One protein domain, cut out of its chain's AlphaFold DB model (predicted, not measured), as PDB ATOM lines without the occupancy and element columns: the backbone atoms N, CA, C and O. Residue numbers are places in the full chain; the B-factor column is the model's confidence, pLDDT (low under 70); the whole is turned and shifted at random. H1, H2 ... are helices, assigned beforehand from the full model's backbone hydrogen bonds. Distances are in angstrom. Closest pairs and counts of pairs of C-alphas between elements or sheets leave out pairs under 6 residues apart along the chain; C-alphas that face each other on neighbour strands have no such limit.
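This is residues 32 to 89 of the 124 residues of an uncharacterized protein of Candidatus Woesearchaeota archaeon (UniProt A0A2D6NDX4). Two helices, H1 and H2, run side by side in opposite ways, and a longer helix, H3, crosses the end where they are joined, starting near the first residue of H2 and passing the last turn of H1. The packing is sparse, with one clear contact, between H1 and H3; the first residues of H1, 32 to 37, stick out at one side, and residues 81 to 89, mostly the last part of H3, stick out as an arm at another. The link of residues 59 to 68 folds back from the end of H2 to the start of H3. The printed part has 58 residues with three named helices, in the order H1, H2, H3, and no named strand; the class is all helix. The whole is compact, with a radius of gyration of the C-alphas of 11.8 A, and spans 36 by 27 by 18 A.

H1, residues 32 to 45, and H2, residues 48 to 58, are close but not clearly touching; their closest C-alphas, those of Ile 42 and Leu 51, are 6.7 A apart. They run opposite ways at a shallow tilt of 20 degrees, with centres 12.0 A apart. H3, residues 69 to 87, touches H1 with its residues 75 to 80 alone, and H1 meets that touch with residues 43 to 44 alone. The closest C-alphas of H1 and H3 are those of Met 43 and Lys 76, 5.5 A apart, and the two lines stand at 72 degrees, only just about perpendicular. H2 and H3 are close but not clearly touching, with the C-alphas of Phe 48 and Glu 69 the closest at 5.7 A, and they are about perpendicular at 89 degrees. In H1, H2 and H3 every O i to N i+4 pair is within hydrogen-bond range.

H1 begins at C-alpha 32, (11.052, 84.305, 35.137), and measures 20.1 A from first to last C-alpha. A tight link of two residues follows, and H2 begins at C-alpha 48, (19.069, 103.154, 40.566), and measures 15.4 A. After a short link of 10 residues comes H3, 19 residues and 27.0 A from first to last C-alpha, ending at C-alpha 87, (-5.221, 99.998, 33.191).

The two C-alphas farthest apart are those of Gly 59 and Gly 89, at 36.5 A. The body without residues 32 to 37 and 81 to 89, which stand free, has 43 residues and spans 26 by 19 by 13 A. The printed part has no cut, and neither link is long. The mean pLDDT of the printed part is 83.8, and it is under 70 at residues 32 to 33 and 84 to 89.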
ATOM      1  N   GLN A  32      11.616  83.279  36.010       53.47
ATOM      2  CA  GLN A  32      11.052  84.305  35.137       53.47
ATOM      3  C   GLN A  32       9.924  85.122  35.796       53.47
ATOM      4  O   GLN A  32       9.865  86.325  35.578       53.47
ATOM      5  N   GLY A  33       9.083  84.503  36.636       59.28
ATOM      6  CA  GLY A  33       8.001  85.204  37.350       59.28
ATOM      7  C   GLY A  33       8.517  86.070  38.498       59.28
ATOM      8  O   GLY A  33       8.235  87.259  38.556       59.28
ATOM      9  N   THR A  34       9.387  85.508  39.339       70.25
ATOM     10  CA  THR A  34      10.005  86.239  40.456       70.25
ATOM     11  C   THR A  34      10.874  87.408  40.001       70.25
ATOM     12  O   THR A  34      11.047  88.361  40.746       70.25
ATOM     13  N   PHE A  35      11.447  87.338  38.795       76.56
ATOM     14  CA  PHE A  35      12.265  88.421  38.244       76.56
ATOM     15  C   PHE A  35      11.440  89.584  37.742       76.56
ATOM     16  O   PHE A  35      11.880  90.723  37.854       76.56
ATOM     17  N   HIS A  36      10.272  89.288  37.182       80.94
ATOM     18  CA  HIS A  36       9.360  90.318  36.730       80.94
ATOM     19  C   HIS A  36       8.862  91.147  37.916       80.94
ATOM     20  O   HIS A  36       9.049  92.355  37.902       80.94
ATOM     21  N   GLU A  37       8.388  90.489  38.978       83.31
ATOM     22  CA  GLU A  37       7.901  91.150  40.202       83.31
ATOM     23  C   GLU A  37       8.991  91.994  40.890       83.31
ATOM     24  O   GLU A  37       8.745  93.118  41.311       83.31
ATOM     25  N   LEU A  38      10.229  91.486  40.971       84.88
ATOM     26  CA  LEU A  38      11.348  92.233  41.560       84.88
ATOM     27  C   LEU A  38      11.746  93.453  40.727       84.88
ATOM     28  O   LEU A  38      12.167  94.470  41.273       84.88
ATOM     29  N   MET A  39      11.658  93.337  39.402       86.69
ATOM     30  CA  MET A  39      11.910  94.463  38.513       86.69
ATOM     31  C   MET A  39      10.798  95.500  38.624       86.69
ATOM     32  O   MET A  39      11.114  96.672  38.766       86.69
ATOM     33  N   GLU A  40       9.537  95.078  38.616       87.38
ATOM     34  CA  GLU A  40       8.365  95.936  38.823       87.38
ATOM     35  C   GLU A  40       8.481  96.712  40.145       87.38
ATOM     36  O   GLU A  40       8.408  97.935  40.149       87.38
ATOM     37  N   GLU A  41       8.840  96.047  41.249       90.06
ATOM     38  CA  GLU A  41       9.051  96.717  42.540       90.06
ATOM     39  C   GLU A  41      10.153  97.792  42.483       90.06
ATOM     40  O   GLU A  41       9.987  98.887  43.029       90.06
ATOM     41  N   ILE A  42      11.271  97.516  41.803       91.94
ATOM     42  CA  ILE A  42      12.352  98.498  41.625       91.94
ATOM     43  C   ILE A  42      11.898  99.659  40.736       91.94
ATOM     44  O   ILE A  42      12.218 100.813  41.025       91.94
ATOM     45  N   MET A  43      11.156  99.372  39.669       89.81
ATOM     46  CA  MET A  43      10.671 100.391  38.746       89.81
ATOM     47  C   MET A  43       9.624 101.289  39.413       89.81
ATOM     48  O   MET A  43       9.744 102.506  39.318       89.81
ATOM     49  N   GLU A  44       8.689 100.749  40.190       89.69
ATOM     50  CA  GLU A  44       7.703 101.551  40.918       89.69
ATOM     51  C   GLU A  44       8.331 102.301  42.106       89.69
ATOM     52  O   GLU A  44       8.230 103.524  42.232       89.69
ATOM     53  N   LYS A  45       9.013 101.577  43.001       91.19
ATOM     54  CA  LYS A  45       9.354 102.065  44.351       91.19
ATOM     55  C   LYS A  45      10.853 102.216  44.597       91.19
ATOM     56  O   LYS A  45      11.239 102.937  45.515       91.19
ATOM     57  N   GLY A  46      11.681 101.542  43.807       91.81
ATOM     58  CA  GLY A  46      13.130 101.509  43.978       91.81
ATOM     59  C   GLY A  46      13.882 102.680  43.345       91.81
ATOM     60  O   GLY A  46      13.322 103.562  42.680       91.81
ATOM     61  N   SER A  47      15.193 102.652  43.576       95.31
ATOM     62  CA  SER A  47      16.205 103.584  43.078       95.31
ATOM     63  C   SER A  47      17.176 102.912  42.096       95.31
ATOM     64  O   SER A  47      17.218 101.685  41.965       95.31
ATOM     65  N   PHE A  48      18.019 103.704  41.427       93.00
ATOM     66  CA  PHE A  48      19.069 103.154  40.566       93.00
ATOM     67  C   PHE A  48      20.107 102.330  41.350       93.00
ATOM     68  O   PHE A  48      20.705 101.401  40.805       93.00
ATOM     69  N   GLU A  49      20.328 102.641  42.629       94.88
ATOM     70  CA  GLU A  49      21.198 101.850  43.507       94.88
ATOM     71  C   GLU A  49      20.622 100.445  43.729       94.88
ATOM     72  O   GLU A  49      21.353  99.457  43.633       94.88
ATOM     73  N   ASP A  50      19.302 100.330  43.900       93.12
ATOM     74  CA  ASP A  50      18.620  99.038  44.034       93.12
ATOM     75  C   ASP A  50      18.759  98.189  42.765       93.12
ATOM     76  O   ASP A  50      19.041  96.987  42.836       93.12
ATOM     77  N   LEU A  51      18.659  98.821  41.590       91.12
ATOM     78  CA  LEU A  51      18.916  98.162  40.310       91.12
ATOM     79  C   LEU A  51      20.364  97.657  40.207       91.12
ATOM     80  O   LEU A  51      20.600  96.539  39.739       91.12
ATOM     81  N   GLN A  52      21.344  98.454  40.637       91.12
ATOM     82  CA  GLN A  52      22.752  98.048  40.633       91.12
ATOM     83  C   GLN A  52      23.005  96.873  41.579       91.12
ATOM     84  O   GLN A  52      23.591  95.874  41.155       91.12
ATOM     85  N   MET A  53      22.481  96.927  42.805       90.19
ATOM     86  CA  MET A  53      22.560  95.811  43.752       90.19
ATOM     87  C   MET A  53      21.941  94.536  43.174       90.19
ATOM     88  O   MET A  53      22.483  93.442  43.344       90.19
ATOM     89  N   LEU A  54      20.826  94.656  42.448       88.25
ATOM     90  CA  LEU A  54      20.187  93.514  41.804       88.25
ATOM     91  C   LEU A  54      21.048  92.925  40.670       88.25
ATOM     92  O   LEU A  54      21.139  91.698  40.546       88.25
ATOM     93  N   ARG A  55      21.711  93.763  39.864       90.25
ATOM     94  CA  ARG A  55      22.661  93.319  38.823       90.25
ATOM     95  C   ARG A  55      23.853  92.587  39.428       90.25
ATOM     96  O   ARG A  55      24.216  91.512  38.951       90.25
ATOM     97  N   GLU A  56      24.430  93.141  40.492       89.25
ATOM     98  CA  GLU A  56      25.557  92.542  41.210       89.25
ATOM     99  C   GLU A  56      25.177  91.198  41.831       89.25
ATOM    100  O   GLU A  56      25.874  90.203  41.633       89.25
ATOM    101  N   LYS A  57      24.029  91.141  42.519       85.50
ATOM    102  CA  LYS A  57      23.525  89.925  43.168       85.50
ATOM    103  C   LYS A  57      23.295  88.787  42.177       85.50
ATOM    104  O   LYS A  57      23.563  87.632  42.503       85.50
ATOM    105  N   ASN A  58      22.787  89.102  40.989       83.50
ATOM    106  CA  ASN A  58      22.440  88.093  39.993       83.50
ATOM    107  C   ASN A  58      23.569  87.798  38.996       83.50
ATOM    108  O   ASN A  58      23.475  86.833  38.240       83.50
ATOM    109  N   GLY A  59      24.625  88.615  38.970       84.81
ATOM    110  CA  GLY A  59      25.760  88.442  38.067       84.81
ATOM    111  C   GLY A  59      25.437  88.688  36.589       84.81
ATOM    112  O   GLY A  59      26.204  88.261  35.727       84.81
ATOM    113  N   PHE A  60      24.324  89.363  36.273       82.00
ATOM    114  CA  PHE A  60      23.976  89.745  34.903       82.00
ATOM    115  C   PHE A  60      23.426  91.170  34.825       82.00
ATOM    116  O   PHE A  60      22.717  91.644  35.714       82.00
ATOM    117  N   ASN A  61      23.763  91.863  33.734       80.94
ATOM    118  CA  ASN A  61      23.403  93.262  33.541       80.94
ATOM    119  C   ASN A  61      21.985  93.391  32.957       80.94
ATOM    120  O   ASN A  61      21.799  93.418  31.739       80.94
ATOM    121  N   MET A  62      20.984  93.436  33.838       77.06
ATOM    122  CA  MET A  62      19.599  93.756  33.475       77.06
ATOM    123  C   MET A  62      19.473  95.195  32.993       77.06
ATOM    124  O   MET A  62      19.970  96.101  33.652       77.06
ATOM    125  N   MET A  63      18.764  95.411  31.882       84.50
ATOM    126  CA  MET A  63      18.593  96.730  31.252       84.50
ATOM    127  C   MET A  63      19.938  97.412  30.938       84.50
ATOM    128  O   MET A  63      20.250  98.457  31.502       84.50
ATOM    129  N   PRO A  64      20.756  96.845  30.034       85.38
ATOM    130  CA  PRO A  64      22.129  97.306  29.792       85.38
ATOM    131  C   PRO A  64      22.232  98.736  29.228       85.38
ATOM    132  O   PRO A  64      23.317  99.311  29.194       85.38
ATOM    133  N   PHE A  65      21.121  99.315  28.771       87.94
ATOM    134  CA  PHE A  65      21.039 100.704  28.318       87.94
ATOM    135  C   PHE A  65      20.875 101.707  29.477       87.94
ATOM    136  O   PHE A  65      21.113 102.891  29.275       87.94
ATOM    137  N   VAL A  66      20.525 101.253  30.688       90.38
ATOM    138  CA  VAL A  66      20.413 102.100  31.886       90.38
ATOM    139  C   VAL A  66      21.723 102.053  32.665       90.38
ATOM    140  O   VAL A  66      21.964 101.114  33.429       90.38
ATOM    141  N   ASN A  67      22.584 103.046  32.463       92.38
ATOM    142  CA  ASN A  67      23.920 103.090  33.074       92.38
ATOM    143  C   ASN A  67      24.093 104.220  34.095       92.38
ATOM    144  O   ASN A  67      25.135 104.306  34.741       92.38
ATOM    145  N   ASP A  68      23.073 105.050  34.262       95.06
ATOM    146  CA  ASP A  68      23.065 106.209  35.140       95.06
ATOM    147  C   ASP A  68      21.648 106.475  35.661       95.06
ATOM    148  O   ASP A  68      20.662 105.932  35.152       95.06
ATOM    149  N   GLU A  69      21.569 107.324  36.686       93.88
ATOM    150  CA  GLU A  69      20.316 107.712  37.337       93.88
ATOM    151  C   GLU A  69      19.347 108.395  36.362       93.88
ATOM    152  O   GLU A  69      18.152 108.129  36.402       93.88
ATOM    153  N   GLU A  70      19.836 109.237  35.446       94.56
ATOM    154  CA  GLU A  70      18.973 109.954  34.496       94.56
ATOM    155  C   GLU A  70      18.247 108.974  33.562       94.56
ATOM    156  O   GLU A  70      17.038 109.069  33.345       94.56
ATOM    157  N   SER A  71      18.978 107.992  33.041       93.88
ATOM    158  CA  SER A  71      18.441 106.924  32.201       93.88
ATOM    159  C   SER A  71      17.485 106.014  32.972       93.88
ATOM    160  O   SER A  71      16.540 105.484  32.389       93.88
ATOM    161  N   PHE A  72      17.715 105.833  34.276       94.38
ATOM    162  CA  PHE A  72      16.827 105.059  35.140       94.38
ATOM    163  C   PHE A  72      15.499 105.787  35.356       94.38
ATOM    164  O   PHE A  72      14.447 105.182  35.169       94.38
ATOM    165  N   GLN A  73      15.538 107.092  35.636       93.75
ATOM    166  CA  GLN A  73      14.328 107.904  35.789       93.75
ATOM    167  C   GLN A  73      13.494 107.944  34.505       93.75
ATOM    168  O   GLN A  73      12.294 107.699  34.557       93.75
ATOM    169  N   LYS A  74      14.124 108.115  33.335       92.75
ATOM    170  CA  LYS A  74      13.416 108.025  32.041       92.75
ATOM    171  C   LYS A  74      12.732 106.676  31.839       92.75
ATOM    172  O   LYS A  74      11.655 106.603  31.258       92.75
ATOM    173  N   MET A  75      13.361 105.598  32.302       90.38
ATOM    174  CA  MET A  75      12.776 104.264  32.200       90.38
ATOM    175  C   MET A  75      11.615 104.071  33.188       90.38
ATOM    176  O   MET A  75      10.655 103.389  32.843       90.38
ATOM    177  N   LYS A  76      11.655 104.699  34.372       90.62
ATOM    178  CA  LYS A  76      10.512 104.739  35.301       90.62
ATOM    179  C   LYS A  76       9.328 105.500  34.710       90.62
ATOM    180  O   LYS A  76       8.232 104.957  34.680       90.62
ATOM    181  N   GLU A  77       9.563 106.688  34.157       90.81
ATOM    182  CA  GLU A  77       8.519 107.478  33.486       90.81
ATOM    183  C   GLU A  77       7.864 106.689  32.341       90.81
ATOM    184  O   GLU A  77       6.643 106.635  32.230       90.81
ATOM    185  N   HIS A  78       8.676 106.015  31.520       87.19
ATOM    186  CA  HIS A  78       8.163 105.169  30.444       87.19
ATOM    187  C   HIS A  78       7.359 103.966  30.964       87.19
ATOM    188  O   HIS A  78       6.366 103.575  30.355       87.19
ATOM    189  N   HIS A  79       7.776 103.368  32.082       87.81
ATOM    190  CA  HIS A  79       7.052 102.263  32.706       87.81
ATOM    191  C   HIS A  79       5.670 102.701  33.207       87.81
ATOM    192  O   HIS A  79       4.684 102.055  32.863       87.81
ATOM    193  N   GLU A  80       5.589 103.835  33.909       85.62
ATOM    194  CA  GLU A  80       4.327 104.423  34.381       85.62
ATOM    195  C   GLU A  80       3.379 104.763  33.216       85.62
ATOM    196  O   GLU A  80       2.172 104.511  33.283       85.62
ATOM    197  N   GLU A  81       3.912 105.291  32.107       83.50
ATOM    198  CA  GLU A  81       3.124 105.560  30.899       83.50
ATOM    199  C   GLU A  81       2.501 104.267  30.339       83.50
ATOM    200  O   GLU A  81       1.310 104.224  30.024       83.50
ATOM    201  N   MET A  82       3.295 103.193  30.266       77.31
ATOM    202  CA  MET A  82       2.868 101.881  29.771       77.31
ATOM    203  C   MET A  82       1.858 101.187  30.696       77.31
ATOM    204  O   MET A  82       0.931 100.536  30.206       77.31
ATOM    205  N   GLU A  83       1.974 101.360  32.012       75.25
ATOM    206  CA  GLU A  83       0.967 100.891  32.973       75.25
ATOM    207  C   GLU A  83      -0.378 101.593  32.780       75.25
ATOM    208  O   GLU A  83      -1.421 100.935  32.749       75.25
ATOM    209  N   GLY A  84      -0.364 102.905  32.523       67.19
ATOM    210  CA  GLY A  84      -1.575 103.667  32.211       67.19
ATOM    211  C   GLY A  84      -2.328 103.136  30.982       67.19
ATOM    212  O   GLY A  84      -3.563 103.176  30.945       67.19
ATOM    213  N   PHE A  85      -1.616 102.582  29.994       64.12
ATOM    214  CA  PHE A  85      -2.229 101.906  28.844       64.12
ATOM    215  C   PHE A  85      -2.849 100.548  29.213       64.12
ATOM    216  O   PHE A  85      -3.923 100.212  28.705       64.12
ATOM    217  N   HIS A  86      -2.219  99.788  30.116       61.00
ATOM    218  CA  HIS A  86      -2.751  98.517  30.615       61.00
ATOM    219  C   HIS A  86      -4.014  98.699  31.471       61.00
ATOM    220  O   HIS A  86      -4.975  97.945  31.302       61.00
ATOM    221  N   GLU A  87      -4.056  99.715  32.338       59.34
ATOM    222  CA  GLU A  87      -5.221  99.998  33.191       59.34
ATOM    223  C   GLU A  87      -6.442 100.490  32.399       59.34
ATOM    224  O   GLU A  87      -7.583 100.198  32.763       59.34
ATOM    225  N   GLN A  88      -6.230 101.179  31.272       55.97
ATOM    226  CA  GLN A  88      -7.313 101.659  30.403       55.97
ATOM    227  C   GLN A  88      -7.961 100.560  29.540       55.97
ATOM    228  O   GLN A  88      -8.832 100.850  28.719       55.97
ATOM    229  N   GLY A  89      -7.592  99.289  29.727       46.53
ATOM    230  CA  GLY A  89      -8.222  98.160  29.039       46.53
ATOM    231  C   GLY A  89      -7.791  97.989  27.581       46.53
ATOM    232  O   GLY A  89      -8.251  97.057  26.920       46.53
TER     233      GLY A  89